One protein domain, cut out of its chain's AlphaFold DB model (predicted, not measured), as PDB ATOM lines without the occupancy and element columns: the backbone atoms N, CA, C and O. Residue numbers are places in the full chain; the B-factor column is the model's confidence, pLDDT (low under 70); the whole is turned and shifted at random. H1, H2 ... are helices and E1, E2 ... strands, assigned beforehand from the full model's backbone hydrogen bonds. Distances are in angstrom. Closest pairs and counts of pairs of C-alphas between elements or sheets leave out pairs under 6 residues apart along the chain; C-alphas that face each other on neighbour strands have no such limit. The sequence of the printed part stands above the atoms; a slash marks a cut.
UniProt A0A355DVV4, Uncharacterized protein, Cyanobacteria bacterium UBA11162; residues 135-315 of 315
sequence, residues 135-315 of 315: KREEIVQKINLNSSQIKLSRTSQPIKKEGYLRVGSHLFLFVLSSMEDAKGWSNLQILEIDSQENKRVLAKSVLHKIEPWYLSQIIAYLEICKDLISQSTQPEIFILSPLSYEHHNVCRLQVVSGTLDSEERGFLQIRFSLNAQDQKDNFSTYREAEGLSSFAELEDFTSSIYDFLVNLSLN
ATOM      1  N   LYS A 135     -21.745  -9.376 -29.835       89.62
ATOM      2  CA  LYS A 135     -21.164 -10.725 -29.817       89.62
ATOM      3  C   LYS A 135     -20.350 -11.025 -31.071       89.62
ATOM      4  O   LYS A 135     -19.282 -11.630 -31.003       89.62
ATOM      5  N   ARG A 136     -20.822 -10.571 -32.230       87.56
ATOM      6  CA  ARG A 136     -20.091 -10.690 -33.494       87.56
ATOM      7  C   ARG A 136     -18.774  -9.916 -33.445       87.56
ATOM      8  O   ARG A 136     -17.758 -10.451 -33.882       87.56
ATOM      9  N   GLU A 137     -18.772  -8.689 -32.931       83.88
ATOM     10  CA  GLU A 137     -17.547  -7.898 -32.763       83.88
ATOM     11  C   GLU A 137     -16.552  -8.580 -31.821       83.88
ATOM     12  O   GLU A 137     -15.370  -8.665 -32.157       83.88
ATOM     13  N   GLU A 138     -17.024  -9.147 -30.707       87.88
ATOM     14  CA  GLU A 138     -16.206  -9.961 -29.798       87.88
ATOM     15  C   GLU A 138     -15.541 -11.129 -30.549       87.88
ATOM     16  O   GLU A 138     -14.327 -11.317 -30.455       87.88
ATOM     17  N   ILE A 139     -16.310 -11.884 -31.343       85.00
ATOM     18  CA  ILE A 139     -15.806 -13.008 -32.151       85.00
ATOM     19  C   ILE A 139     -14.744 -12.532 -33.149       85.00
ATOM     20  O   ILE A 139     -13.665 -13.120 -33.232       85.00
ATOM     21  N   VAL A 140     -15.033 -11.461 -33.892       82.56
ATOM     22  CA  VAL A 140     -14.133 -10.881 -34.902       82.56
ATOM     23  C   VAL A 140     -12.817 -10.428 -34.275       82.56
ATOM     24  O   VAL A 140     -11.750 -10.725 -34.813       82.56
ATOM     25  N   GLN A 141     -12.874  -9.750 -33.127       82.81
ATOM     26  CA  GLN A 141     -11.689  -9.315 -32.390       82.81
ATOM     27  C   GLN A 141     -10.893 -10.508 -31.858       82.81
ATOM     28  O   GLN A 141      -9.675 -10.556 -32.021       82.81
ATOM     29  N   LYS A 142     -11.575 -11.501 -31.272       86.31
ATOM     30  CA  LYS A 142     -10.956 -12.697 -30.686       86.31
ATOM     31  C   LYS A 142     -10.157 -13.507 -31.704       86.31
ATOM     32  O   LYS A 142      -9.104 -14.037 -31.359       86.31
ATOM     33  N   ILE A 143     -10.636 -13.592 -32.943       83.12
ATOM     34  CA  ILE A 143      -9.951 -14.317 -34.024       83.12
ATOM     35  C   ILE A 143      -9.113 -13.398 -34.925       83.12
ATOM     36  O   ILE A 143      -8.578 -13.856 -35.927       83.12
ATOM     37  N   ASN A 144      -8.995 -12.108 -34.586       78.06
ATOM     38  CA  ASN A 144      -8.288 -11.096 -35.376       78.06
ATOM     39  C   ASN A 144      -8.710 -11.085 -36.864       78.06
ATOM     40  O   ASN A 144      -7.884 -10.979 -37.773       78.06
ATOM     41  N   LEU A 145     -10.017 -11.221 -37.117       71.69
ATOM     42  CA  LEU A 145     -10.591 -11.292 -38.461       71.69
ATOM     43  C   LEU A 145     -10.613  -9.901 -39.107       71.69
ATOM     44  O   LEU A 145     -11.641  -9.227 -39.142       71.69
ATOM     45  N   ASN A 146      -9.482  -9.444 -39.632       63.47
ATOM     46  CA  ASN A 146      -9.443  -8.196 -40.383       63.47
ATOM     47  C   ASN A 146      -9.752  -8.471 -41.860       63.47
ATOM     48  O   ASN A 146      -8.884  -8.914 -42.611       63.47
ATOM     49  N   SER A 147     -10.986  -8.196 -42.295       55.78
ATOM     50  CA  SER A 147     -11.462  -8.452 -43.667       55.78
ATOM     51  C   SER A 147     -10.581  -7.816 -44.753       55.78
ATOM     52  O   SER A 147     -10.455  -8.364 -45.845       55.78
ATOM     53  N   SER A 148      -9.901  -6.706 -44.446       52.28
ATOM     54  CA  SER A 148      -8.954  -6.044 -45.355       52.28
ATOM     55  C   SER A 148      -7.594  -6.756 -45.489       52.28
ATOM     56  O   SER A 148      -6.839  -6.485 -46.429       52.28
ATOM     57  N   GLN A 149      -7.273  -7.664 -44.563       49.06
ATOM     58  CA  GLN A 149      -5.992  -8.369 -44.466       49.06
ATOM     59  C   GLN A 149      -6.069  -9.847 -44.860       49.06
ATOM     60  O   GLN A 149      -5.019 -10.415 -45.149       49.06
ATOM     61  N   ILE A 150      -7.265 -10.446 -44.946       54.50
ATOM     62  CA  ILE A 150      -7.438 -11.835 -45.402       54.50
ATOM     63  C   ILE A 150      -7.028 -11.921 -46.879       54.50
ATOM     64  O   ILE A 150      -7.779 -11.572 -47.796       54.50
ATOM     65  N   LYS A 151      -5.797 -12.372 -47.118       53.66
ATOM     66  CA  LYS A 151      -5.236 -12.608 -48.445       53.66
ATOM     67  C   LYS A 151      -4.731 -14.036 -48.490       53.66
ATOM     68  O   LYS A 151      -3.542 -14.272 -48.319       53.66
ATOM     69  N   LEU A 152      -5.629 -14.958 -48.819       50.84
ATOM     70  CA  LEU A 152      -5.224 -16.318 -49.140       50.84
ATOM     71  C   LEU A 152      -4.228 -16.265 -50.302       50.84
ATOM     72  O   LEU A 152      -4.547 -15.822 -51.410       50.84
ATOM     73  N   SER A 153      -2.987 -16.664 -50.030       48.03
ATOM     74  CA  SER A 153      -1.979 -16.806 -51.074       48.03
ATOM     75  C   SER A 153      -2.435 -17.888 -52.059       48.03
ATOM     76  O   SER A 153      -3.012 -18.893 -51.640       48.03
ATOM     77  N   ARG A 154      -2.116 -17.743 -53.352       50.50
ATOM     78  CA  ARG A 154      -2.387 -18.772 -54.383       50.50
ATOM     79  C   ARG A 154      -1.745 -20.136 -54.084       50.50
ATOM     80  O   ARG A 154      -2.041 -21.115 -54.754       50.50
ATOM     81  N   THR A 155      -0.827 -20.183 -53.122       47.06
ATOM     82  CA  THR A 155      -0.110 -21.381 -52.672       47.06
ATOM     83  C   THR A 155      -0.696 -22.008 -51.404       47.06
ATOM     84  O   THR A 155      -0.202 -23.044 -50.965       47.06
ATOM     85  N   SER A 156      -1.716 -21.395 -50.797       60.09
ATOM     86  CA  SER A 156      -2.364 -21.920 -49.589       60.09
ATOM     87  C   SER A 156      -3.256 -23.100 -49.960       60.09
ATOM     88  O   SER A 156      -3.952 -23.055 -50.975       60.09
ATOM     89  N   GLN A 157      -3.265 -24.153 -49.141       66.06
ATOM     90  CA  GLN A 157      -4.228 -25.235 -49.334       66.06
ATOM     91  C   GLN A 157      -5.655 -24.699 -49.147       66.06
ATOM     92  O   GLN A 157      -5.888 -23.931 -48.209       66.06
ATOM     93  N   PRO A 158      -6.616 -25.094 -49.999       72.75
ATOM     94  CA  PRO A 158      -8.001 -24.694 -49.825       72.75
ATOM     95  C   PRO A 158      -8.527 -25.224 -48.487       72.75
ATOM     96  O   PRO A 158      -8.487 -26.423 -48.204       72.75
ATOM     97  N   ILE A 159      -9.030 -24.316 -47.658       80.19
ATOM     98  CA  ILE A 159      -9.668 -24.640 -46.387       80.19
ATOM     99  C   ILE A 159     -11.055 -25.176 -46.713       80.19
ATOM    100  O   ILE A 159     -11.831 -24.504 -47.393       80.19
ATOM    101  N   LYS A 160     -11.387 -26.364 -46.204       87.88
ATOM    102  CA  LYS A 160     -12.734 -26.937 -46.260       87.88
ATOM    103  C   LYS A 160     -13.153 -27.370 -44.859       87.88
ATOM    104  O   LYS A 160     -12.408 -28.079 -44.187       87.88
ATOM    105  N   LYS A 161     -14.341 -26.953 -44.429       90.75
ATOM    106  CA  LYS A 161     -14.952 -27.340 -43.154       90.75
ATOM    107  C   LYS A 161     -16.406 -27.730 -43.373       90.75
ATOM    108  O   LYS A 161     -17.081 -27.200 -44.252       90.75
ATOM    109  N   GLU A 162     -16.860 -28.686 -42.582       93.31
ATOM    110  CA  GLU A 162     -18.210 -29.234 -42.634       93.31
ATOM    111  C   GLU A 162     -18.858 -29.006 -41.269       93.31
ATOM    112  O   GLU A 162     -18.246 -29.313 -40.250       93.31
ATOM    113  N   GLY A 163     -20.054 -28.422 -41.256       92.94
ATOM    114  CA  GLY A 163     -20.857 -28.194 -40.058       92.94
ATOM    115  C   GLY A 163     -22.250 -28.783 -40.239       92.94
ATOM    116  O   GLY A 163     -22.839 -28.663 -41.313       92.94
ATOM    117  N   TYR A 164     -22.784 -29.418 -39.203       93.44
ATOM    118  CA  TYR A 164     -24.078 -30.094 -39.259       93.44
ATOM    119  C   TYR A 164     -25.091 -29.374 -38.380       93.44
ATOM    120  O   TYR A 164     -24.823 -29.140 -37.210       93.44
ATOM    121  N   LEU A 165     -26.263 -29.067 -38.930       92.81
ATOM    122  CA  LEU A 165     -27.379 -28.484 -38.197       92.81
ATOM    123  C   LEU A 165     -28.575 -29.434 -38.272       92.81
ATOM    124  O   LEU A 165     -29.143 -29.646 -39.345       92.81
ATOM    125  N   ARG A 166     -28.968 -30.005 -37.131       92.25
ATOM    126  CA  ARG A 166     -30.209 -30.778 -37.013       92.25
ATOM    127  C   ARG A 166     -31.349 -29.855 -36.605       92.25
ATOM    128  O   ARG A 166     -31.202 -29.117 -35.640       92.25
ATOM    129  N   VAL A 167     -32.475 -29.919 -37.310       90.31
ATOM    130  CA  VAL A 167     -33.705 -29.173 -36.992       90.31
ATOM    131  C   VAL A 167     -34.868 -30.160 -36.991       90.31
ATOM    132  O   VAL A 167     -35.324 -30.600 -38.050       90.31
ATOM    133  N   GLY A 168     -35.310 -30.577 -35.801       87.06
ATOM    134  CA  GLY A 168     -36.278 -31.667 -35.669       87.06
ATOM    135  C   GLY A 168     -35.761 -32.960 -36.314       87.06
ATOM    136  O   GLY A 168     -34.689 -33.460 -35.974       87.06
ATOM    137  N   SER A 169     -36.511 -33.511 -37.272       86.94
ATOM    138  CA  SER A 169     -36.119 -34.716 -38.020       86.94
ATOM    139  C   SER A 169     -35.166 -34.459 -39.194       86.94
ATOM    140  O   SER A 169     -34.688 -35.419 -39.804       86.94
ATOM    141  N   HIS A 170     -34.895 -33.197 -39.534       90.19
ATOM    142  CA  HIS A 170     -34.088 -32.823 -40.694       90.19
ATOM    143  C   HIS A 170     -32.624 -32.619 -40.308       90.19
ATOM    144  O   HIS A 170     -32.323 -32.072 -39.246       90.19
ATOM    145  N   LEU A 171     -31.715 -33.033 -41.191       91.69
ATOM    146  CA  LEU A 171     -30.279 -32.817 -41.050       91.69
ATOM    147  C   LEU A 171     -29.769 -31.986 -42.226       91.69
ATOM    148  O   LEU A 171     -29.901 -32.390 -43.383       91.69
ATOM    149  N   PHE A 172     -29.144 -30.856 -41.918       91.25
ATOM    150  CA  PHE A 172     -28.511 -29.980 -42.893       91.25
ATOM    151  C   PHE A 172     -26.989 -30.022 -42.738       91.25
ATOM    152  O   PHE A 172     -26.470 -29.870 -41.636       91.25
ATOM    153  N   LEU A 173     -26.271 -30.206 -43.842       92.12
ATOM    154  CA  LEU A 173     -24.814 -30.135 -43.923       92.12
ATOM    155  C   LEU A 173     -24.402 -28.834 -44.611       92.12
ATOM    156  O   LEU A 173     -24.732 -28.601 -45.771       92.12
ATOM    157  N   PHE A 174     -23.640 -28.021 -43.891       91.50
ATOM    158  CA  PHE A 174     -22.997 -26.803 -44.354       91.50
ATOM    159  C   PHE A 174     -21.552 -27.124 -44.721       91.50
ATOM    160  O   PHE A 174     -20.734 -27.435 -43.861       91.50
ATOM    161  N   VAL A 175     -21.229 -27.038 -46.005       90.19
ATOM    162  CA  VAL A 175     -19.880 -27.220 -46.536       90.19
ATOM    163  C   VAL A 175     -19.291 -25.846 -46.830       90.19
ATOM    164  O   VAL A 175     -19.632 -25.221 -47.835       90.19
ATOM    165  N   LEU A 176     -18.417 -25.380 -45.944       89.31
ATOM    166  CA  LEU A 176     -17.679 -24.127 -46.066       89.31
ATOM    167  C   LEU A 176     -16.343 -24.383 -46.758       89.31
ATOM    168  O   LEU A 176     -15.597 -25.280 -46.363       89.31
ATOM    169  N   SER A 177     -16.017 -23.592 -47.776       87.06
ATOM    170  CA  SER A 177     -14.730 -23.691 -48.467       87.06
ATOM    171  C   SER A 177     -14.167 -22.331 -48.865       87.06
ATOM    172  O   SER A 177     -14.912 -21.484 -49.355       87.06
ATOM    173  N   SER A 178     -12.861 -22.128 -48.714       80.50
ATOM    174  CA  SER A 178     -12.167 -20.942 -49.230       80.50
ATOM    175  C   SER A 178     -12.025 -20.996 -50.756       80.50
ATOM    176  O   SER A 178     -11.775 -22.073 -51.298       80.50
ATOM    177  N   MET A 179     -12.120 -19.862 -51.458       70.19
ATOM    178  CA  MET A 179     -11.906 -19.824 -52.914       70.19
ATOM    179  C   MET A 179     -10.448 -19.504 -53.281       70.19
ATOM    180  O   MET A 179      -9.877 -18.560 -52.746       70.19
ATOM    181  N   GLU A 180      -9.878 -20.258 -54.230       59.25
ATOM    182  CA  GLU A 180      -8.454 -20.201 -54.627       59.25
ATOM    183  C   GLU A 180      -7.989 -18.829 -55.162       59.25
ATOM    184  O   GLU A 180      -6.820 -18.477 -55.022       59.25
ATOM    185  N   ASP A 181      -8.898 -18.027 -55.730       55.34
ATOM    186  CA  ASP A 181      -8.570 -16.771 -56.428       55.34
ATOM    187  C   ASP A 181      -9.171 -15.500 -55.799       55.34
ATOM    188  O   ASP A 181      -9.030 -14.403 -56.349       55.34
ATOM    189  N   ALA A 182      -9.860 -15.603 -54.659       49.84
ATOM    190  CA  ALA A 182     -10.630 -14.483 -54.124       49.84
ATOM    191  C   ALA A 182     -10.029 -13.896 -52.840       49.84
ATOM    192  O   ALA A 182      -9.758 -14.600 -51.871       49.84
ATOM    193  N   LYS A 183      -9.871 -12.565 -52.831       52.91
ATOM    194  CA  LYS A 183      -9.448 -11.747 -51.683       52.91
ATOM    195  C   LYS A 183     -10.467 -11.850 -50.529       52.91
ATOM    196  O   LYS A 183     -11.328 -10.988 -50.405       52.91
ATOM    197  N   GLY A 184     -10.391 -12.908 -49.723       55.75
ATOM    198  CA  GLY A 184     -11.172 -13.049 -48.488       55.75
ATOM    199  C   GLY A 184     -12.610 -13.552 -48.655       55.75
ATOM    200  O   GLY A 184     -13.439 -13.312 -47.783       55.75
ATOM    201  N   TRP A 185     -12.927 -14.246 -49.750       64.06
ATOM    202  CA  TRP A 185     -14.274 -14.761 -50.019       64.06
ATOM    203  C   TRP A 185     -14.386 -16.275 -49.830       64.06
ATOM    204  O   TRP A 185     -13.493 -17.034 -50.214       64.06
ATOM    205  N   SER A 186     -15.531 -16.707 -49.300       69.19
ATOM    206  CA  SER A 186     -15.856 -18.117 -49.058       69.19
ATOM    207  C   SER A 186     -16.977 -18.611 -49.971       69.19
ATOM    208  O   SER A 186     -17.755 -17.835 -50.520       69.19
ATOM    209  N   ASN A 187     -17.070 -19.922 -50.134       78.31
ATOM    210  CA  ASN A 187     -18.199 -20.618 -50.732       78.31
ATOM    211  C   ASN A 187     -18.900 -21.425 -49.634       78.31
ATOM    212  O   ASN A 187     -18.226 -22.060 -48.822       78.31
ATOM    213  N   LEU A 188     -20.228 -21.404 -49.619       81.56
ATOM    214  CA  LEU A 188     -21.044 -22.268 -48.776       81.56
ATOM    215  C   LEU A 188     -21.953 -23.096 -49.663       81.56
ATOM    216  O   LEU A 188     -22.721 -22.571 -50.464       81.56
ATOM    217  N   GLN A 189     -21.924 -24.398 -49.451       86.06
ATOM    218  CA  GLN A 189     -22.935 -25.301 -49.964       86.06
ATOM    219  C   GLN A 189     -23.748 -25.839 -48.793       86.06
ATOM    220  O   GLN A 189     -23.178 -26.314 -47.817       86.06
ATOM    221  N   ILE A 190     -25.070 -25.780 -48.898       86.12
ATOM    222  CA  ILE A 190     -25.985 -26.325 -47.896       86.12
ATOM    223  C   ILE A 190     -26.708 -27.507 -48.524       86.12
ATOM    224  O   ILE A 190     -27.284 -27.376 -49.605       86.12
ATOM    225  N   LEU A 191     -26.665 -28.654 -47.859       88.00
ATOM    226  CA  LEU A 191     -27.314 -29.888 -48.282       88.00
ATOM    227  C   LEU A 191     -28.313 -30.313 -47.213       88.00
ATOM    228  O   LEU A 191     -27.934 -30.434 -46.055       88.00
ATOM    229  N   GLU A 192     -29.554 -30.602 -47.584       87.44
ATOM    230  CA  GLU A 192     -30.431 -31.406 -46.728       87.44
ATOM    231  C   GLU A 192     -30.166 -32.880 -47.017       87.44
ATOM    232  O   GLU A 192     -30.232 -33.313 -48.172       87.44
ATOM    233  N   ILE A 193     -29.853 -33.644 -45.978       86.88
ATOM    234  CA  ILE A 193     -29.510 -35.059 -46.077       86.88
ATOM    235  C   ILE A 193     -30.651 -35.876 -45.482       86.88
ATOM    236  O   ILE A 193     -31.154 -35.573 -44.399       86.88
ATOM    237  N   ASP A 194     -31.036 -36.940 -46.181       81.56
ATOM    238  CA  ASP A 194     -31.905 -37.960 -45.607       81.56
ATOM    239  C   ASP A 194     -31.167 -38.691 -44.477       81.56
ATOM    240  O   ASP A 194     -30.221 -39.450 -44.715       81.56
ATOM    241  N   SER A 195     -31.598 -38.446 -43.240       66.50
ATOM    242  CA  SER A 195     -30.970 -38.993 -42.039       66.50
ATOM    243  C   SER A 195     -31.124 -40.515 -41.910       66.50
ATOM    244  O   SER A 195     -30.340 -41.127 -41.185       66.50
ATOM    245  N   GLN A 196     -32.072 -41.142 -42.622       67.38
ATOM    246  CA  GLN A 196     -32.285 -42.595 -42.581       67.38
ATOM    247  C   GLN A 196     -31.348 -43.354 -43.526       67.38
ATOM    248  O   GLN A 196     -30.881 -44.443 -43.192       67.38
ATOM    249  N   GLU A 197     -31.040 -42.779 -44.689       59.12
ATOM    250  CA  GLU A 197     -30.198 -43.428 -45.703       59.12
ATOM    251  C   GLU A 197     -28.764 -42.875 -45.754       59.12
ATOM    252  O   GLU A 197     -27.915 -43.448 -46.439       59.12
ATOM    253  N   ASN A 198     -28.479 -41.771 -45.045       57.91
ATOM    254  CA  ASN A 198     -27.178 -41.093 -44.890       57.91
ATOM    255  C   ASN A 198     -26.408 -40.822 -46.206       57.91
ATOM    256  O   ASN A 198     -25.207 -40.553 -46.203       57.91
ATOM    257  N   LYS A 199     -27.089 -40.940 -47.352       59.34
ATOM    258  CA  LYS A 199     -26.502 -40.914 -48.703       59.34
ATOM    259  C   LYS A 199     -27.344 -40.160 -49.727       59.34
ATOM    260  O   LYS A 199     -26.836 -39.843 -50.801       59.34
ATOM    261  N   ARG A 200     -28.613 -39.868 -49.432       75.25
ATOM    262  CA  ARG A 200     -29.498 -39.149 -50.350       75.25
ATOM    263  C   ARG A 200     -29.530 -37.666 -49.996       75.25
ATOM    264  O   ARG A 200     -29.969 -37.292 -48.914       75.25
ATOM    265  N   VAL A 201     -29.079 -36.827 -50.928       81.62
ATOM    266  CA  VAL A 201     -29.260 -35.369 -50.857       81.62
ATOM    267  C   VAL A 201     -30.692 -35.055 -51.286       81.62
ATOM    268  O   VAL A 201     -31.076 -35.335 -52.422       81.62
ATOM    269  N   LEU A 202     -31.488 -34.516 -50.364       79.62
ATOM    270  CA  LEU A 202     -32.892 -34.158 -50.577       79.62
ATOM    271  C   LEU A 202     -33.040 -32.765 -51.195       79.62
ATOM    272  O   LEU A 202     -33.952 -32.533 -51.986       79.62
ATOM    273  N   ALA A 203     -32.138 -31.856 -50.837       81.75
ATOM    274  CA  ALA A 203     -32.086 -30.492 -51.339       81.75
ATOM    275  C   ALA A 203     -30.650 -29.967 -51.282       81.75
ATOM    276  O   ALA A 203     -29.851 -30.409 -50.455       81.75
ATOM    277  N   LYS A 204     -30.321 -29.022 -52.164       85.44
ATOM    278  CA  LYS A 204     -28.999 -28.406 -52.240       85.44
ATOM    279  C   LYS A 204     -29.122 -26.936 -52.617       85.44
ATOM    280  O   LYS A 204     -29.888 -26.604 -53.510       85.44
ATOM    281  N   SER A 205     -28.310 -26.102 -51.983       81.25
ATOM    282  CA  SER A 205     -28.090 -24.713 -52.378       81.25
ATOM    283  C   SER A 205     -26.602 -24.382 -52.329       81.25
ATOM    284  O   SER A 205     -25.854 -25.000 -51.563       81.25
ATOM    285  N   VAL A 206     -26.149 -23.454 -53.170       78.06
ATOM    286  CA  VAL A 206     -24.745 -23.031 -53.241       78.06
ATOM    287  C   VAL A 206     -24.681 -21.513 -53.289       78.06
ATOM    288  O   VAL A 206     -25.336 -20.887 -54.116       78.06
ATOM    289  N   LEU A 207     -23.860 -20.933 -52.420       76.06
ATOM    290  CA  LEU A 207     -23.590 -19.509 -52.371       76.06
ATOM    291  C   LEU A 207     -22.099 -19.248 -52.486       76.06
ATOM    292  O   LEU A 207     -21.304 -19.626 -51.624       76.06
ATOM    293  N   HIS A 208     -21.740 -18.523 -53.535       74.44
ATOM    294  CA  HIS A 208     -20.384 -18.059 -53.749       74.44
ATOM    295  C   HIS A 208     -20.178 -16.683 -53.119       74.44
ATOM    296  O   HIS A 208     -21.091 -15.866 -53.069       74.44
ATOM    297  N   LYS A 209     -18.931 -16.404 -52.732       72.88
ATOM    298  CA  LYS A 209     -18.469 -15.086 -52.281       72.88
ATOM    299  C   LYS A 209     -19.074 -14.593 -50.965       72.88
ATOM    300  O   LYS A 209     -19.338 -13.409 -50.799       72.88
ATOM    301  N   ILE A 210     -19.235 -15.495 -50.005       72.25
ATOM    302  CA  ILE A 210     -19.665 -15.137 -48.656       72.25
ATOM    303  C   ILE A 210     -18.534 -14.417 -47.941       72.25
ATOM    304  O   ILE A 210     -17.420 -14.946 -47.822       72.25
ATOM    305  N   GLU A 211     -18.843 -13.229 -47.435       73.75
ATOM    306  CA  GLU A 211     -17.952 -12.510 -46.541       73.75
ATOM    307  C   GLU A 211     -17.880 -13.218 -45.178       73.75
ATOM    308  O   GLU A 211     -18.922 -13.562 -44.610       73.75
ATOM    309  N   PRO A 212     -16.677 -13.395 -44.604       76.19
ATOM    310  CA  PRO A 212     -16.488 -14.007 -43.286       76.19
ATOM    311  C   PRO A 212     -17.340 -13.374 -42.170       76.19
ATOM    312  O   PRO A 212     -17.717 -14.042 -41.209       76.19
ATOM    313  N   TRP A 213     -17.702 -12.102 -42.337       76.06
ATOM    314  CA  TRP A 213     -18.579 -11.350 -41.446       76.06
ATOM    315  C   TRP A 213     -20.003 -11.919 -41.318       76.06
ATOM    316  O   TRP A 213     -20.590 -11.894 -40.238       76.06
ATOM    317  N   TYR A 214     -20.570 -12.479 -42.391       77.44
ATOM    318  CA  TYR A 214     -21.899 -13.102 -42.332       77.44
ATOM    319  C   TYR A 214     -21.876 -14.426 -41.567       77.44
ATOM    320  O   TYR A 214     -22.825 -14.765 -40.865       77.44
ATOM    321  N   LEU A 215     -20.768 -15.164 -41.660       83.75
ATOM    322  CA  LEU A 215     -20.579 -16.414 -40.929       83.75
ATOM    323  C   LEU A 215     -20.423 -16.164 -39.423       83.75
ATOM    324  O   LEU A 215     -21.021 -16.884 -38.625       83.75
ATOM    325  N   SER A 216     -19.693 -15.116 -39.019       85.94
ATOM    326  CA  SER A 216     -19.592 -14.737 -37.601       85.94
ATOM    327  C   SER A 216     -20.931 -14.269 -37.027       85.94
ATOM    328  O   SER A 216     -21.211 -14.507 -35.854       85.94
ATOM    329  N   GLN A 217     -21.801 -13.681 -37.851       84.81
ATOM    330  CA  GLN A 217     -23.154 -13.311 -37.440       84.81
ATOM    331  C   GLN A 217     -24.048 -14.529 -37.146       84.81
ATOM    332  O   GLN A 217     -24.855 -14.465 -36.222       84.81
ATOM    333  N   ILE A 218     -23.895 -15.643 -37.877       88.44
ATOM    334  CA  ILE A 218     -24.615 -16.900 -37.583       88.44
ATOM    335  C   ILE A 218     -24.220 -17.430 -36.200       88.44
ATOM    336  O   ILE A 218     -25.096 -17.781 -35.411       88.44
ATOM    337  N   ILE A 219     -22.917 -17.444 -35.901       92.69
ATOM    338  CA  ILE A 219     -22.390 -17.861 -34.594       92.69
ATOM    339  C   ILE A 219     -22.968 -16.969 -33.491       92.69
ATOM    340  O   ILE A 219     -23.593 -17.472 -32.560       92.69
ATOM    341  N   ALA A 220     -22.828 -15.649 -33.639       91.38
ATOM    342  CA  ALA A 220     -23.316 -14.675 -32.669       91.38
ATOM    343  C   ALA A 220     -24.818 -14.824 -32.394       91.38
ATOM    344  O   ALA A 220     -25.244 -14.777 -31.242       91.38
ATOM    345  N   TYR A 221     -25.622 -15.040 -33.440       90.44
ATOM    346  CA  TYR A 221     -27.063 -15.208 -33.300       90.44
ATOM    347  C   TYR A 221     -27.440 -16.425 -32.456       90.44
ATOM    348  O   TYR A 221     -28.202 -16.298 -31.497       90.44
ATOM    349  N   LEU A 222     -26.875 -17.589 -32.774       91.69
ATOM    350  CA  LEU A 222     -27.176 -18.822 -32.051       91.69
ATOM    351  C   LEU A 222     -26.646 -18.795 -30.610       91.69
ATOM    352  O   LEU A 222     -27.343 -19.258 -29.707       91.69
ATOM    353  N   GLU A 223     -25.464 -18.221 -30.377       92.62
ATOM    354  CA  GLU A 223     -24.900 -18.075 -29.029       92.62
ATOM    355  C   GLU A 223     -25.747 -17.151 -28.150       92.62
ATOM    356  O   GLU A 223     -26.122 -17.545 -27.048       92.62
ATOM    357  N   ILE A 224     -26.139 -15.973 -28.648       91.06
ATOM    358  CA  ILE A 224     -26.993 -15.052 -27.887       91.06
ATOM    359  C   ILE A 224     -28.358 -15.675 -27.587       91.06
ATOM    360  O   ILE A 224     -28.837 -15.583 -26.458       91.06
ATOM    361  N   CYS A 225     -28.989 -16.349 -28.552       87.94
ATOM    362  CA  CYS A 225     -30.260 -17.026 -28.296       87.94
ATOM    363  C   CYS A 225     -30.124 -18.146 -27.250       87.94
ATOM    364  O   CYS A 225     -31.009 -18.293 -26.404       87.94
ATOM    365  N   LYS A 226     -29.014 -18.898 -27.264       88.31
ATOM    366  CA  LYS A 226     -28.692 -19.909 -26.244       88.31
ATOM    367  C   LYS A 226     -28.525 -19.279 -24.858       88.31
ATOM    368  O   LYS A 226     -29.083 -19.785 -23.881       88.31
ATOM    369  N   ASP A 227     -27.793 -18.170 -24.775       87.94
ATOM    370  CA  ASP A 227     -27.535 -17.455 -23.523       87.94
ATOM    371  C   ASP A 227     -28.824 -16.881 -22.926       87.94
ATOM    372  O   ASP A 227     -29.089 -17.068 -21.737       87.94
ATOM    373  N   LEU A 228     -29.670 -16.258 -23.754       84.38
ATOM    374  CA  LEU A 228     -30.966 -15.725 -23.329       84.38
ATOM    375  C   LEU A 228     -31.854 -16.825 -22.735       84.38
ATOM    376  O   LEU A 228     -32.369 -16.665 -21.628       84.38
ATOM    377  N   ILE A 229     -31.963 -17.980 -23.397       80.31
ATOM    378  CA  ILE A 229     -32.757 -19.108 -22.887       80.31
ATOM    379  C   ILE A 229     -32.165 -19.707 -21.615       80.31
ATOM    380  O   ILE A 229     -32.904 -20.011 -20.679       80.31
ATOM    381  N   SER A 230     -30.839 -19.800 -21.523       80.12
ATOM    382  CA  SER A 230     -30.158 -20.230 -20.294       80.12
ATOM    383  C   SER A 230     -30.449 -19.288 -19.117       80.12
ATOM    384  O   SER A 230     -30.525 -19.723 -17.968       80.12
ATOM    385  N   GLN A 231     -30.689 -18.006 -19.403       79.00
ATOM    386  CA  GLN A 231     -31.116 -16.978 -18.451       79.00
ATOM    387  C   GLN A 231     -32.647 -16.889 -18.295       79.00
ATOM    388  O   GLN A 231     -33.150 -15.945 -17.689       79.00
ATOM    389  N   SER A 232     -33.406 -17.858 -18.820       74.94
ATOM    390  CA  SER A 232     -34.881 -17.872 -18.812       74.94
ATOM    391  C   SER A 232     -35.523 -16.646 -19.480       74.94
ATOM    392  O   SER A 232     -36.630 -16.243 -19.126       74.94
ATOM    393  N   THR A 233     -34.831 -16.045 -20.447       76.19
ATOM    394  CA  THR A 233     -35.300 -14.910 -21.245       76.19
ATOM    395  C   THR A 233     -35.657 -15.391 -22.644       76.19
ATOM    396  O   THR A 233     -34.845 -16.018 -23.319       76.19
ATOM    397  N   GLN A 234     -36.872 -15.089 -23.101       73.12
ATOM    398  CA  GLN A 234     -37.303 -15.450 -24.448       73.12
ATOM    399  C   GLN A 234     -36.642 -14.521 -25.484       73.12
ATOM    400  O   GLN A 234     -36.793 -13.302 -25.371       73.12
ATOM    401  N   PRO A 235     -35.941 -15.058 -26.500       70.31
ATOM    402  CA  PRO A 235     -35.444 -14.257 -27.608       70.31
ATOM    403  C   PRO A 235     -36.601 -13.645 -28.394       70.31
ATOM    404  O   PRO A 235     -37.616 -14.302 -28.643       70.31
ATOM    405  N   GLU A 236     -36.433 -12.399 -28.827       64.38
ATOM    406  CA  GLU A 236     -37.323 -11.796 -29.815       64.38
ATOM    407  C   GLU A 236     -37.298 -12.609 -31.118       64.38
ATOM    408  O   GLU A 236     -36.275 -13.187 -31.498       64.38
ATOM    409  N   ILE A 237     -38.426 -12.644 -31.830       63.28
ATOM    410  CA  ILE A 237     -38.473 -13.278 -33.146       63.28
ATOM    411  C   ILE A 237     -37.602 -12.460 -34.098       63.28
ATOM    412  O   ILE A 237     -37.943 -11.339 -34.472       63.28
ATOM    413  N   PHE A 238     -36.493 -13.051 -34.523       58.78
ATOM    414  CA  PHE A 238     -35.545 -12.445 -35.443       58.78
ATOM    415  C   PHE A 238     -35.230 -13.437 -36.560       58.78
ATOM    416  O   PHE A 238     -34.901 -14.589 -36.294       58.78
ATOM    417  N   ILE A 239     -35.363 -13.014 -37.818       64.81
ATOM    418  CA  ILE A 239     -35.025 -13.856 -38.970       64.81
ATOM    419  C   ILE A 239     -33.646 -13.439 -39.455       64.81
ATOM    420  O   ILE A 239     -33.488 -12.416 -40.124       64.81
ATOM    421  N   LEU A 240     -32.647 -14.265 -39.172       65.44
ATOM    422  CA  LEU A 240     -31.329 -14.099 -39.744       65.44
ATOM    423  C   LEU A 240     -31.371 -14.580 -41.207       65.44
ATOM    424  O   LEU A 240     -31.495 -15.773 -41.488       65.44
ATOM    425  N   SER A 241     -31.272 -13.634 -42.147       63.28
ATOM    426  CA  SER A 241     -31.165 -13.890 -43.597       63.28
ATOM    427  C   SER A 241     -29.845 -13.331 -44.149       63.28
ATOM    428  O   SER A 241     -29.867 -12.493 -45.045       63.28
ATOM    429  N   PRO A 242     -28.676 -13.722 -43.612       53.06
ATOM    430  CA  PRO A 242     -27.423 -13.009 -43.847       53.06
ATOM    431  C   PRO A 242     -26.782 -13.385 -45.196       53.06
ATOM    432  O   PRO A 242     -25.685 -12.948 -45.508       53.06
ATOM    433  N   LEU A 243     -27.431 -14.236 -45.992       57.50
ATOM    434  CA  LEU A 243     -26.871 -14.855 -47.190       57.50
ATOM    435  C   LEU A 243     -27.649 -14.417 -48.438       57.50
ATOM    436  O   LEU A 243     -28.141 -15.257 -49.196       57.50
ATOM    437  N   SER A 244     -27.793 -13.096 -48.598       51.19
ATOM    438  CA  SER A 244     -28.377 -12.450 -49.776       51.19
ATOM    439  C   SER A 244     -27.265 -11.892 -50.669       51.19
ATOM    440  O   SER A 244     -26.581 -10.945 -50.282       51.19
ATOM    441  N   TYR A 245     -27.086 -12.437 -51.868       43.56
ATOM    442  CA  TYR A 245     -26.284 -11.803 -52.921       43.56
ATOM    443  C   TYR A 245     -27.192 -11.617 -54.140       43.56
ATOM    444  O   TYR A 245     -27.930 -12.539 -54.486       43.56
ATOM    445  N   GLU A 246     -27.210 -10.424 -54.743       52.50
ATOM    446  CA  GLU A 246     -28.089 -10.098 -55.887       52.50
ATOM    447  C   GLU A 246     -29.581 -10.448 -55.659       52.50
ATOM    448  O   GLU A 246     -30.253 -10.947 -56.554       52.50
ATOM    449  N   HIS A 247     -30.114 -10.201 -54.454       49.28
ATOM    450  CA  HIS A 247     -31.507 -10.498 -54.059       49.28
ATOM    451  C   HIS A 247     -31.888 -11.991 -53.949       49.28
ATOM    452  O   HIS A 247     -33.054 -12.307 -53.705       49.28
ATOM    453  N   HIS A 248     -30.932 -12.922 -54.032       57.41
ATOM    454  CA  HIS A 248     -31.195 -14.348 -53.826       57.41
ATOM    455  C   HIS A 248     -30.838 -14.767 -52.396       57.41
ATOM    456  O   HIS A 248     -29.668 -14.883 -52.034       57.41
ATOM    457  N   ASN A 249     -31.860 -14.998 -51.572       61.81
ATOM    458  CA  ASN A 249     -31.696 -15.546 -50.226       61.81
ATOM    459  C   ASN A 249     -31.513 -17.067 -50.310       61.81
ATOM    460  O   ASN A 249     -32.401 -17.787 -50.769       61.81
ATOM    461  N   VAL A 250     -30.357 -17.542 -49.853       70.62
ATOM    462  CA  VAL A 250     -29.966 -18.963 -49.907       70.62
ATOM    463  C   VAL A 250     -30.605 -19.753 -48.775       70.62
ATOM    464  O   VAL A 250     -31.160 -20.830 -48.990       70.62
ATOM    465  N   CYS A 251     -30.594 -19.194 -47.567       75.31
ATOM    466  CA  CYS A 251     -31.327 -19.745 -46.441       75.31
ATOM    467  C   CYS A 251     -31.788 -18.657 -45.468       75.31
ATOM    468  O   CYS A 251     -31.261 -17.543 -45.455       75.31
ATOM    469  N   ARG A 252     -32.760 -19.009 -44.628       79.81
ATOM    470  CA  ARG A 252     -33.224 -18.220 -43.487       79.81
ATOM    471  C   ARG A 252     -33.112 -19.066 -42.232       79.81
ATOM    472  O   ARG A 252     -33.476 -20.240 -42.255       79.81
ATOM    473  N   LEU A 253     -32.629 -18.461 -41.158       82.69
ATOM    474  CA  LEU A 253     -32.540 -19.075 -39.843       82.69
ATOM    475  C   LEU A 253     -33.321 -18.211 -38.857       82.69
ATOM    476  O   LEU A 253     -33.047 -17.021 -38.716       82.69
ATOM    477  N   GLN A 254     -34.297 -18.805 -38.185       83.62
ATOM    478  CA  GLN A 254     -35.146 -18.125 -37.219       83.62
ATOM    479  C   GLN A 254     -35.265 -18.989 -35.968       83.62
ATOM    480  O   GLN A 254     -35.689 -20.137 -36.046       83.62
ATOM    481  N   VAL A 255     -34.960 -18.429 -34.805       82.38
ATOM    482  CA  VAL A 255     -35.385 -19.001 -33.524       82.38
ATOM    483  C   VAL A 255     -36.849 -18.602 -33.326       82.38
ATOM    484  O   VAL A 255     -37.169 -17.419 -33.225       82.38
ATOM    485  N   VAL A 256     -37.756 -19.581 -33.381       74.00
ATOM    486  CA  VAL A 256     -39.218 -19.355 -33.319       74.00
ATOM    487  C   VAL A 256     -39.732 -19.306 -31.885       74.00
ATOM    488  O   VAL A 256     -40.673 -18.576 -31.586       74.00
ATOM    489  N   SER A 257     -39.085 -20.044 -30.992       67.75
ATOM    490  CA  SER A 257     -39.217 -19.928 -29.548       67.75
ATOM    491  C   SER A 257     -37.997 -20.600 -28.916       67.75
ATOM    492  O   SER A 257     -37.369 -21.468 -29.525       67.75
ATOM    493  N   GLY A 258     -37.616 -20.206 -27.708       59.94
ATOM    494  CA  GLY A 258     -36.902 -21.149 -26.859       59.94
ATOM    495  C   GLY A 258     -37.888 -21.581 -25.798       59.94
ATOM    496  O   GLY A 258     -38.347 -20.761 -25.005       59.94
ATOM    497  N   THR A 259     -38.318 -22.829 -25.874       57.94
ATOM    498  CA  THR A 259     -39.266 -23.397 -24.930       57.94
ATOM    499  C   THR A 259     -38.663 -23.333 -23.524       57.94
ATOM    500  O   THR A 259     -37.531 -23.746 -23.282       57.94
ATOM    501  N   LEU A 260     -39.401 -22.716 -22.596       56.25
ATOM    502  CA  LEU A 260     -38.965 -22.462 -21.214       56.25
ATOM    503  C   LEU A 260     -39.334 -23.606 -20.257       56.25
ATOM    504  O   LEU A 260     -38.987 -23.554 -19.071       56.25
ATOM    505  N   ASP A 261     -40.040 -24.621 -20.758       62.16
ATOM    506  CA  ASP A 261     -40.453 -25.766 -19.960       62.16
ATOM    507  C   ASP A 261     -39.218 -26.524 -19.464       62.16
ATOM    508  O   ASP A 261     -38.229 -26.716 -20.173       62.16
ATOM    509  N   SER A 262     -39.247 -26.939 -18.194       56.84
ATOM    510  CA  SER A 262     -38.083 -27.509 -17.505       56.84
ATOM    511  C   SER A 262     -37.517 -28.767 -18.165       56.84
ATOM    512  O   SER A 262     -36.349 -29.080 -17.943       56.84
ATOM    513  N   GLU A 263     -38.331 -29.474 -18.952       59.69
ATOM    514  CA  GLU A 263     -37.959 -30.695 -19.674       59.69
ATOM    515  C   GLU A 263     -37.200 -30.413 -20.985       59.69
ATOM    516  O   GLU A 263     -36.482 -31.285 -21.467       59.69
ATOM    517  N   GLU A 264     -37.273 -29.186 -21.518       64.62
ATOM    518  CA  GLU A 264     -36.633 -28.773 -22.781       64.62
ATOM    519  C   GLU A 264     -35.512 -27.733 -22.580       64.62
ATOM    520  O   GLU A 264     -34.989 -27.150 -23.534       64.62
ATOM    521  N   ARG A 265     -35.072 -27.535 -21.329       65.31
ATOM    522  CA  ARG A 265     -33.887 -26.727 -21.000       65.31
ATOM    523  C   ARG A 265     -32.647 -27.343 -21.649       65.31
ATOM    524  O   ARG A 265     -32.109 -28.333 -21.163       65.31
ATOM    525  N   GLY A 266     -32.192 -26.742 -22.743       79.94
ATOM    526  CA  GLY A 266     -31.081 -27.252 -23.549       79.94
ATOM    527  C   GLY A 266     -31.381 -27.347 -25.042       79.94
ATOM    528  O   GLY A 266     -30.554 -27.883 -25.778       79.94
ATOM    529  N   PHE A 267     -32.530 -26.846 -25.498       87.00
ATOM    530  CA  PHE A 267     -32.905 -26.802 -26.906       87.00
ATOM    531  C   PHE A 267     -33.273 -25.382 -27.351       87.00
ATOM    532  O   PHE A 267     -33.705 -24.551 -26.553       87.00
ATOM    533  N   LEU A 268     -33.119 -25.111 -28.647       88.12
ATOM    534  CA  LEU A 268     -33.779 -23.998 -29.332       88.12
ATOM    535  C   LEU A 268     -34.772 -24.567 -30.341       88.12
ATOM    536  O   LEU A 268     -34.430 -25.493 -31.079       88.12
ATOM    537  N   GLN A 269     -35.974 -23.996 -30.422       88.56
ATOM    538  CA  GLN A 269     -36.871 -24.276 -31.533       88.56
ATOM    539  C   GLN A 269     -36.475 -23.377 -32.703       88.56
ATOM    540  O   GLN A 269     -36.561 -22.147 -32.638       88.56
ATOM    541  N   ILE A 270     -36.022 -24.005 -33.779       89.75
ATOM    542  CA  ILE A 270     -35.494 -23.335 -34.959       89.75
ATOM    543  C   ILE A 270     -36.429 -23.604 -36.128       89.75
ATOM    544  O   ILE A 270     -36.811 -24.743 -36.376       89.75
ATOM    545  N   ARG A 271     -36.756 -22.551 -36.875       87.75
ATOM    546  CA  ARG A 271     -37.258 -22.633 -38.241       87.75
ATOM    547  C   ARG A 271     -36.115 -22.304 -39.191       87.75
ATOM    548  O   ARG A 271     -35.533 -21.219 -39.141       87.75
ATOM    549  N   PHE A 272     -35.796 -23.254 -40.053       88.75
ATOM    550  CA  PHE A 272     -34.796 -23.122 -41.094       88.75
ATOM    551  C   PHE A 272     -35.462 -23.262 -42.459       88.75
ATOM    552  O   PHE A 272     -36.124 -24.260 -42.733       88.75
ATOM    553  N   SER A 273     -35.271 -22.271 -43.323       84.44
ATOM    554  CA  SER A 273     -35.806 -22.277 -44.684       84.44
ATOM    555  C   SER A 273     -34.640 -22.313 -45.667       84.44
ATOM    556  O   SER A 273     -33.821 -21.398 -45.675       84.44
ATOM    557  N   LEU A 274     -34.566 -23.335 -46.520       84.50
ATOM    558  CA  LEU A 274     -33.546 -23.491 -47.562       84.50
ATOM    559  C   LEU A 274     -34.149 -23.220 -48.942       84.50
ATOM    560  O   LEU A 274     -35.122 -23.864 -49.335       84.50
ATOM    561  N   ASN A 275     -33.552 -22.307 -49.706       77.44
ATOM    562  CA  ASN A 275     -33.885 -22.150 -51.114       77.44
ATOM    563  C   ASN A 275     -33.048 -23.129 -51.944       77.44
ATOM    564  O   ASN A 275     -31.851 -22.929 -52.148       77.44
ATOM    565  N   ALA A 276     -33.684 -24.208 -52.396       68.12
ATOM    566  CA  ALA A 276     -33.038 -25.284 -53.143       68.12
ATOM    567  C   ALA A 276     -33.100 -25.105 -54.674       68.12
ATOM    568  O   ALA A 276     -32.783 -26.044 -55.406       68.12
ATOM    569  N   GLN A 277     -33.565 -23.952 -55.169       61.94
ATOM    570  CA  GLN A 277     -33.696 -23.688 -56.602       61.94
ATOM    571  C   GLN A 277     -32.560 -22.784 -57.103       61.94
ATOM    572  O   GLN A 277     -32.334 -21.709 -56.561       61.94
ATOM    573  N   ASP A 278     -31.919 -23.174 -58.210       51.66
ATOM    574  CA  ASP A 278     -31.005 -22.332 -59.015       51.66
ATOM    575  C   ASP A 278     -31.750 -21.206 -59.783       51.66
ATOM    576  O   ASP A 278     -31.202 -20.599 -60.705       51.66
ATOM    577  N   GLN A 279     -33.030 -20.941 -59.478       44.12
ATOM    578  CA  GLN A 279     -33.865 -19.997 -60.229       44.12
ATOM    579  C   GLN A 279     -34.007 -18.648 -59.524       44.12
ATOM    580  O   GLN A 279     -34.268 -18.565 -58.326       44.12
ATOM    581  N   LYS A 280     -33.847 -17.586 -60.325       48.59
ATOM    582  CA  LYS A 280     -33.704 -16.200 -59.878       48.59
ATOM    583  C   LYS A 280     -34.948 -15.561 -59.264       48.59
ATOM    584  O   LYS A 280     -34.789 -14.606 -58.524       48.59
ATOM    585  N   ASP A 281     -36.158 -16.055 -59.486       41.88
ATOM    586  CA  ASP A 281     -37.346 -15.280 -59.125       41.88
ATOM    587  C   ASP A 281     -38.466 -16.173 -58.599       41.88
ATOM    588  O   ASP A 281     -39.154 -16.839 -59.370       41.88
ATOM    589  N   ASN A 282     -38.617 -16.202 -57.269       41.47
ATOM    590  CA  ASN A 282     -39.881 -16.071 -56.529       41.47
ATOM    591  C   ASN A 282     -39.692 -16.488 -55.061       41.47
ATOM    592  O   ASN A 282     -39.170 -17.554 -54.751       41.47
ATOM    593  N   PHE A 283     -40.183 -15.669 -54.129       46.97
ATOM    594  CA  PHE A 283     -40.112 -15.898 -52.676       46.97
ATOM    595  C   PHE A 283     -40.931 -17.110 -52.162       46.97
ATOM    596  O   PHE A 283     -41.070 -17.270 -50.952       46.97
ATOM    597  N   SER A 284     -41.502 -17.944 -53.039       50.78
ATOM    598  CA  SER A 284     -42.565 -18.910 -52.718       50.78
ATOM    599  C   SER A 284     -42.142 -20.387 -52.644       50.78
ATOM    600  O   SER A 284     -43.000 -21.232 -52.407       50.78
ATOM    601  N   THR A 285     -40.858 -20.730 -52.814       61.97
ATOM    602  CA  THR A 285     -40.394 -22.134 -52.932       61.97
ATOM    603  C   THR A 285     -39.276 -22.525 -51.954       61.97
ATOM    604  O   THR A 285     -38.385 -23.306 -52.288       61.97
ATOM    605  N   TYR A 286     -39.314 -22.023 -50.717       72.81
ATOM    606  CA  TYR A 286     -38.414 -22.525 -49.675       72.81
ATOM    607  C   TYR A 286     -38.820 -23.922 -49.220       72.81
ATOM    608  O   TYR A 286     -39.998 -24.222 -49.030       72.81
ATOM    609  N   ARG A 287     -37.815 -24.762 -48.982       79.50
ATOM    610  CA  ARG A 287     -37.983 -25.971 -48.192       79.50
ATOM    611  C   ARG A 287     -37.781 -25.608 -46.732       79.50
ATOM    612  O   ARG A 287     -36.689 -25.198 -46.345       79.50
ATOM    613  N   GLU A 288     -38.847 -25.704 -45.954       85.69
ATOM    614  CA  GLU A 288     -38.848 -25.300 -44.552       85.69
ATOM    615  C   GLU A 288     -38.772 -26.522 -43.641       85.69
ATOM    616  O   GLU A 288     -39.454 -27.523 -43.865       85.69
ATOM    617  N   ALA A 289     -37.943 -26.425 -42.610       88.69
ATOM    618  CA  ALA A 289     -37.892 -27.346 -41.491       88.69
ATOM    619  C   ALA A 289     -38.076 -26.541 -40.208       88.69
ATOM    620  O   ALA A 289     -37.434 -25.509 -40.019       88.69
ATOM    621  N   GLU A 290     -38.940 -27.013 -39.318       90.06
ATOM    622  CA  GLU A 290     -39.103 -26.442 -37.987       90.06
ATOM    623  C   GLU A 290     -39.014 -27.552 -36.947       90.06
ATOM    624  O   GLU A 290     -39.628 -28.608 -37.100       90.06
ATOM    625  N   GLY A 291     -38.234 -27.328 -35.895       89.88
ATOM    626  CA  GLY A 291     -38.090 -28.294 -34.819       89.88
ATOM    627  C   GLY A 291     -37.029 -27.903 -33.807       89.88
ATOM    628  O   GLY A 291     -36.385 -26.861 -33.922       89.88
ATOM    629  N   LEU A 292     -36.863 -28.756 -32.799       89.56
ATOM    630  CA  LEU A 292     -35.864 -28.562 -31.757       89.56
ATOM    631  C   LEU A 292     -34.461 -28.913 -32.270       89.56
ATOM    632  O   LEU A 292     -34.274 -29.903 -32.985       89.56
ATOM    633  N   SER A 293     -33.492 -28.106 -31.850       91.44
ATOM    634  CA  SER A 293     -32.054 -28.318 -32.010       91.44
ATOM    635  C   SER A 293     -31.406 -28.253 -30.634       91.44
ATOM    636  O   SER A 293     -31.628 -27.286 -29.899       91.44
ATOM    637  N   SER A 294     -30.631 -29.270 -30.257       90.94
ATOM    638  CA  SER A 294     -29.981 -29.283 -28.941       90.94
ATOM    639  C   SER A 294     -28.830 -28.276 -28.873       90.94
ATOM    640  O   SER A 294     -28.165 -28.004 -29.869       90.94
ATOM    641  N   PHE A 295     -28.543 -27.741 -27.686       91.06
ATOM    642  CA  PHE A 295     -27.423 -26.820 -27.474       91.06
ATOM    643  C   PHE A 295     -26.078 -27.445 -27.853       91.06
ATOM    644  O   PHE A 295     -25.226 -26.735 -28.373       91.06
ATOM    645  N   ALA A 296     -25.908 -28.754 -27.637       92.62
ATOM    646  CA  ALA A 296     -24.704 -29.481 -28.033       92.62
ATOM    647  C   ALA A 296     -24.536 -29.510 -29.560       92.62
ATOM    648  O   ALA A 296     -23.481 -29.148 -30.065       92.62
ATOM    649  N   GLU A 297     -25.592 -29.847 -30.306       92.62
ATOM    650  CA  GLU A 297     -25.549 -29.826 -31.776       92.62
ATOM    651  C   GLU A 297     -25.320 -28.412 -32.320       92.62
ATOM    652  O   GLU A 297     -24.595 -28.231 -33.297       92.62
ATOM    653  N   LEU A 298     -25.919 -27.400 -31.687       93.31
ATOM    654  CA  LEU A 298     -25.694 -26.003 -32.055       93.31
ATOM    655  C   LEU A 298     -24.257 -25.563 -31.778       93.31
ATOM    656  O   LEU A 298     -23.697 -24.827 -32.581       93.31
ATOM    657  N   GLU A 299     -23.655 -26.015 -30.680       94.81
ATOM    658  CA  GLU A 299     -22.265 -25.720 -30.337       94.81
ATOM    659  C   GLU A 299     -21.279 -26.412 -31.281       94.81
ATOM    660  O   GLU A 299     -20.332 -25.777 -31.744       94.81
ATOM    661  N   ASP A 300     -21.532 -27.666 -31.653       94.81
ATOM    662  CA  ASP A 300     -20.748 -28.372 -32.673       94.81
ATOM    663  C   ASP A 300     -20.849 -27.664 -34.037       94.81
ATOM    664  O   ASP A 300     -19.851 -27.472 -34.748       94.81
ATOM    665  N   PHE A 301     -22.059 -27.223 -34.395       94.75
ATOM    666  CA  PHE A 301     -22.316 -26.462 -35.611       94.75
ATOM    667  C   PHE A 301     -21.567 -25.125 -35.625       94.75
ATOM    668  O   PHE A 301     -20.811 -24.857 -36.564       94.75
ATOM    669  N   THR A 302     -21.735 -24.290 -34.596       94.50
ATOM    670  CA  THR A 302     -21.085 -22.973 -34.536       94.50
ATOM    671  C   THR A 302     -19.571 -23.094 -34.420       94.50
ATOM    672  O   THR A 302     -18.864 -22.318 -35.064       94.50
ATOM    673  N   SER A 303     -19.059 -24.100 -33.706       94.38
ATOM    674  CA  SER A 303     -17.622 -24.387 -33.617       94.38
ATOM    675  C   SER A 303     -17.024 -24.728 -34.980       94.38
ATOM    676  O   SER A 303     -15.937 -24.263 -35.306       94.38
ATOM    677  N   SER A 304     -17.752 -25.460 -35.828       93.81
ATOM    678  CA  SER A 304     -17.303 -25.779 -37.191       93.81
ATOM    679  C   SER A 304     -17.161 -24.526 -38.067       93.81
ATOM    680  O   SER A 304     -16.215 -24.411 -38.851       93.81
ATOM    681  N   ILE A 305     -18.079 -23.562 -37.914       91.62
ATOM    682  CA  ILE A 305     -18.000 -22.254 -38.581       91.62
ATOM    683  C   ILE A 305     -16.849 -21.427 -37.990       91.62
ATOM    684  O   ILE A 305     -16.070 -20.833 -38.734       91.62
ATOM    685  N   TYR A 306     -16.709 -21.404 -36.665       92.06
ATOM    686  CA  TYR A 306     -15.654 -20.666 -35.974       92.06
ATOM    687  C   TYR A 306     -14.259 -21.157 -36.386       92.06
ATOM    688  O   TYR A 306     -13.409 -20.359 -36.775       92.06
ATOM    689  N   ASP A 307     -14.046 -22.472 -36.402       90.75
ATOM    690  CA  ASP A 307     -12.831 -23.124 -36.890       90.75
ATOM    691  C   ASP A 307     -12.479 -22.701 -38.316       90.75
ATOM    692  O   ASP A 307     -11.314 -22.462 -38.642       90.75
ATOM    693  N   PHE A 308     -13.481 -22.636 -39.193       90.06
ATOM    694  CA  PHE A 308     -13.290 -22.178 -40.563       90.06
ATOM    695  C   PHE A 308     -12.788 -20.728 -40.596       90.06
ATOM    696  O   PHE A 308     -11.813 -20.437 -41.289       90.06
ATOM    697  N   LEU A 309     -13.388 -19.839 -39.798       87.00
ATOM    698  CA  LEU A 309     -12.986 -18.433 -39.694       87.00
ATOM    699  C   LEU A 309     -11.579 -18.256 -39.104       87.00
ATOM    700  O   LEU A 309     -10.807 -17.441 -39.606       87.00
ATOM    701  N   VAL A 310     -11.210 -19.044 -38.090       86.56
ATOM    702  CA  VAL A 310      -9.852 -19.035 -37.522       86.56
ATOM    703  C   VAL A 310      -8.830 -19.455 -38.576       86.56
ATOM    704  O   VAL A 310      -7.837 -18.760 -38.782       86.56
ATOM    705  N   ASN A 311      -9.087 -20.548 -39.300       82.94
ATOM    706  CA  ASN A 311      -8.183 -20.998 -40.360       82.94
ATOM    707  C   ASN A 311      -8.079 -19.976 -41.501       82.94
ATOM    708  O   ASN A 311      -7.013 -19.841 -42.094       82.94
ATOM    709  N   LEU A 312      -9.150 -19.234 -41.795       77.38
ATOM    710  CA  LEU A 312      -9.104 -18.124 -42.747       77.38
ATOM    711  C   LEU A 312      -8.251 -16.948 -42.255       77.38
ATOM    712  O   LEU A 312      -7.636 -16.283 -43.077       77.38
ATOM    713  N   SER A 313      -8.225 -16.672 -40.948       71.00
ATOM    714  CA  SER A 313      -7.472 -15.545 -40.369       71.00
ATOM    715  C   SER A 313      -5.959 -15.782 -40.269       71.00
ATOM    716  O   SER A 313      -5.185 -14.828 -40.267       71.00
ATOM    717  N   LEU A 314      -5.537 -17.048 -40.168       65.19
ATOM    718  CA  LEU A 314      -4.133 -17.442 -39.997       65.19
ATOM    719  C   LEU A 314      -3.361 -17.586 -41.320       65.19
ATOM    720  O   LEU A 314      -2.140 -17.737 -41.276       65.19
ATOM    721  N   ASN A 315      -4.055 -17.570 -42.465       55.59
ATOM    722  CA  ASN A 315      -3.488 -17.754 -43.807       55.59
ATOM    723  C   ASN A 315      -3.534 -16.464 -44.633       55.59
ATOM    724  O   ASN A 315      -2.588 -16.263 -45.426       55.59
TER     725      ASN A 315
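What this domain is: This is residues 135 to 315 of the 315 residues of an uncharacterized protein of Cyanobacteria bacterium UBA11162 (UniProt A0A355DVV4). Two twisted sheets, E1 to E4 and E5 to E7, are partly face to face with their strands crossed, and two long helices, H3 and H2, pack side by side, H3 covering a face of the first sheet and H2 a face of the second. The short helix H1 packs on H2. The printed part has 181 residues, with H1 E1 E2 E3 E4 H2 E5 E6 E7 H3 along the chain; both sheets are antiparallel, in the orders E1 E2 E3 E4 and E5 E6 E7, and the class is mixed, helices and strands. It is compact, with a radius of gyration of the C-alphas of 16.4 A and spans of 51 by 37 by 31 A.

How they stand to each other: E1, residues 160 to 167, E2, 170 to 178, E3, 186 to 193, and E4, 201 to 210, form a meander, each strand the antiparallel neighbour of the one before. N 163 and O 174 of E1 and E2 are 2.9 A apart, N 175 and O 189 of E2 and E3 2.8 A, and N 190 and O 205 of E3 and E4 2.9 A. H3, residues 295 to 313, is on this sheet at a height of 8.9 A, in two layers, a helix on one face of a sheet; it lies over E1 and E2, along the strands at 21 degrees to E1 on the local plane. The closest C-alphas of E1 and H3 are those of Gly 163 and Phe 301, 5.0 A. E5, residues 251 to 257, E6, 267 to 275, and E7, 286 to 294, form a second meander; N 254 and O 271 are 2.9 A apart, N 272 and O 289 2.8 A. The sheets form a sandwich, two sheets face to face, their strands at 71 degrees; the closest C-alphas of E1 and E7 are those of Val 167 and Gly 291, 5.0 A. H2, residues 212 to 230, is on the second sheet, also in two layers, at a height of 10.1 A. H2 and H3 touch at a shallow tilt of 28 degrees, opposite ways, closest at the C-alphas of Ile 219 and Thr 302, 5.3 A. H1, residues 135 to 142, touches H2 at a steep tilt of 58 degrees, closest at the C-alphas of Arg 136 and Ala 220, 5.2 A. In H1, H2 and H3 every O i to N i+4 pair is within hydrogen-bond range.

Where its parts are: H1 begins at C-alpha 135, (-21.164, -10.725, -29.817), and is 10.4 A long. E1 measures 23.0 A, E2 26.4 A, E3 22.0 A and E4 22.5 A. H2 is 27.5 A long, E5 18.6 A, E6 24.7 A and E7 23.4 A; E7 bends by 58 degrees at residue 291. H3, 26.3 A long, ends at C-alpha 313, (-7.472, -15.545, -40.369).

The domain as a whole: The C-alphas of Thr 155 and Asp 261 are the two farthest apart, 52.1 A. The printed part has no cut. The long links are H1 to E1 and H2 to E5. The mean pLDDT of the printed part is 75.8; 59 residues are under 70, among them residues 146 to 157, 236 to 249 and 276 to 285.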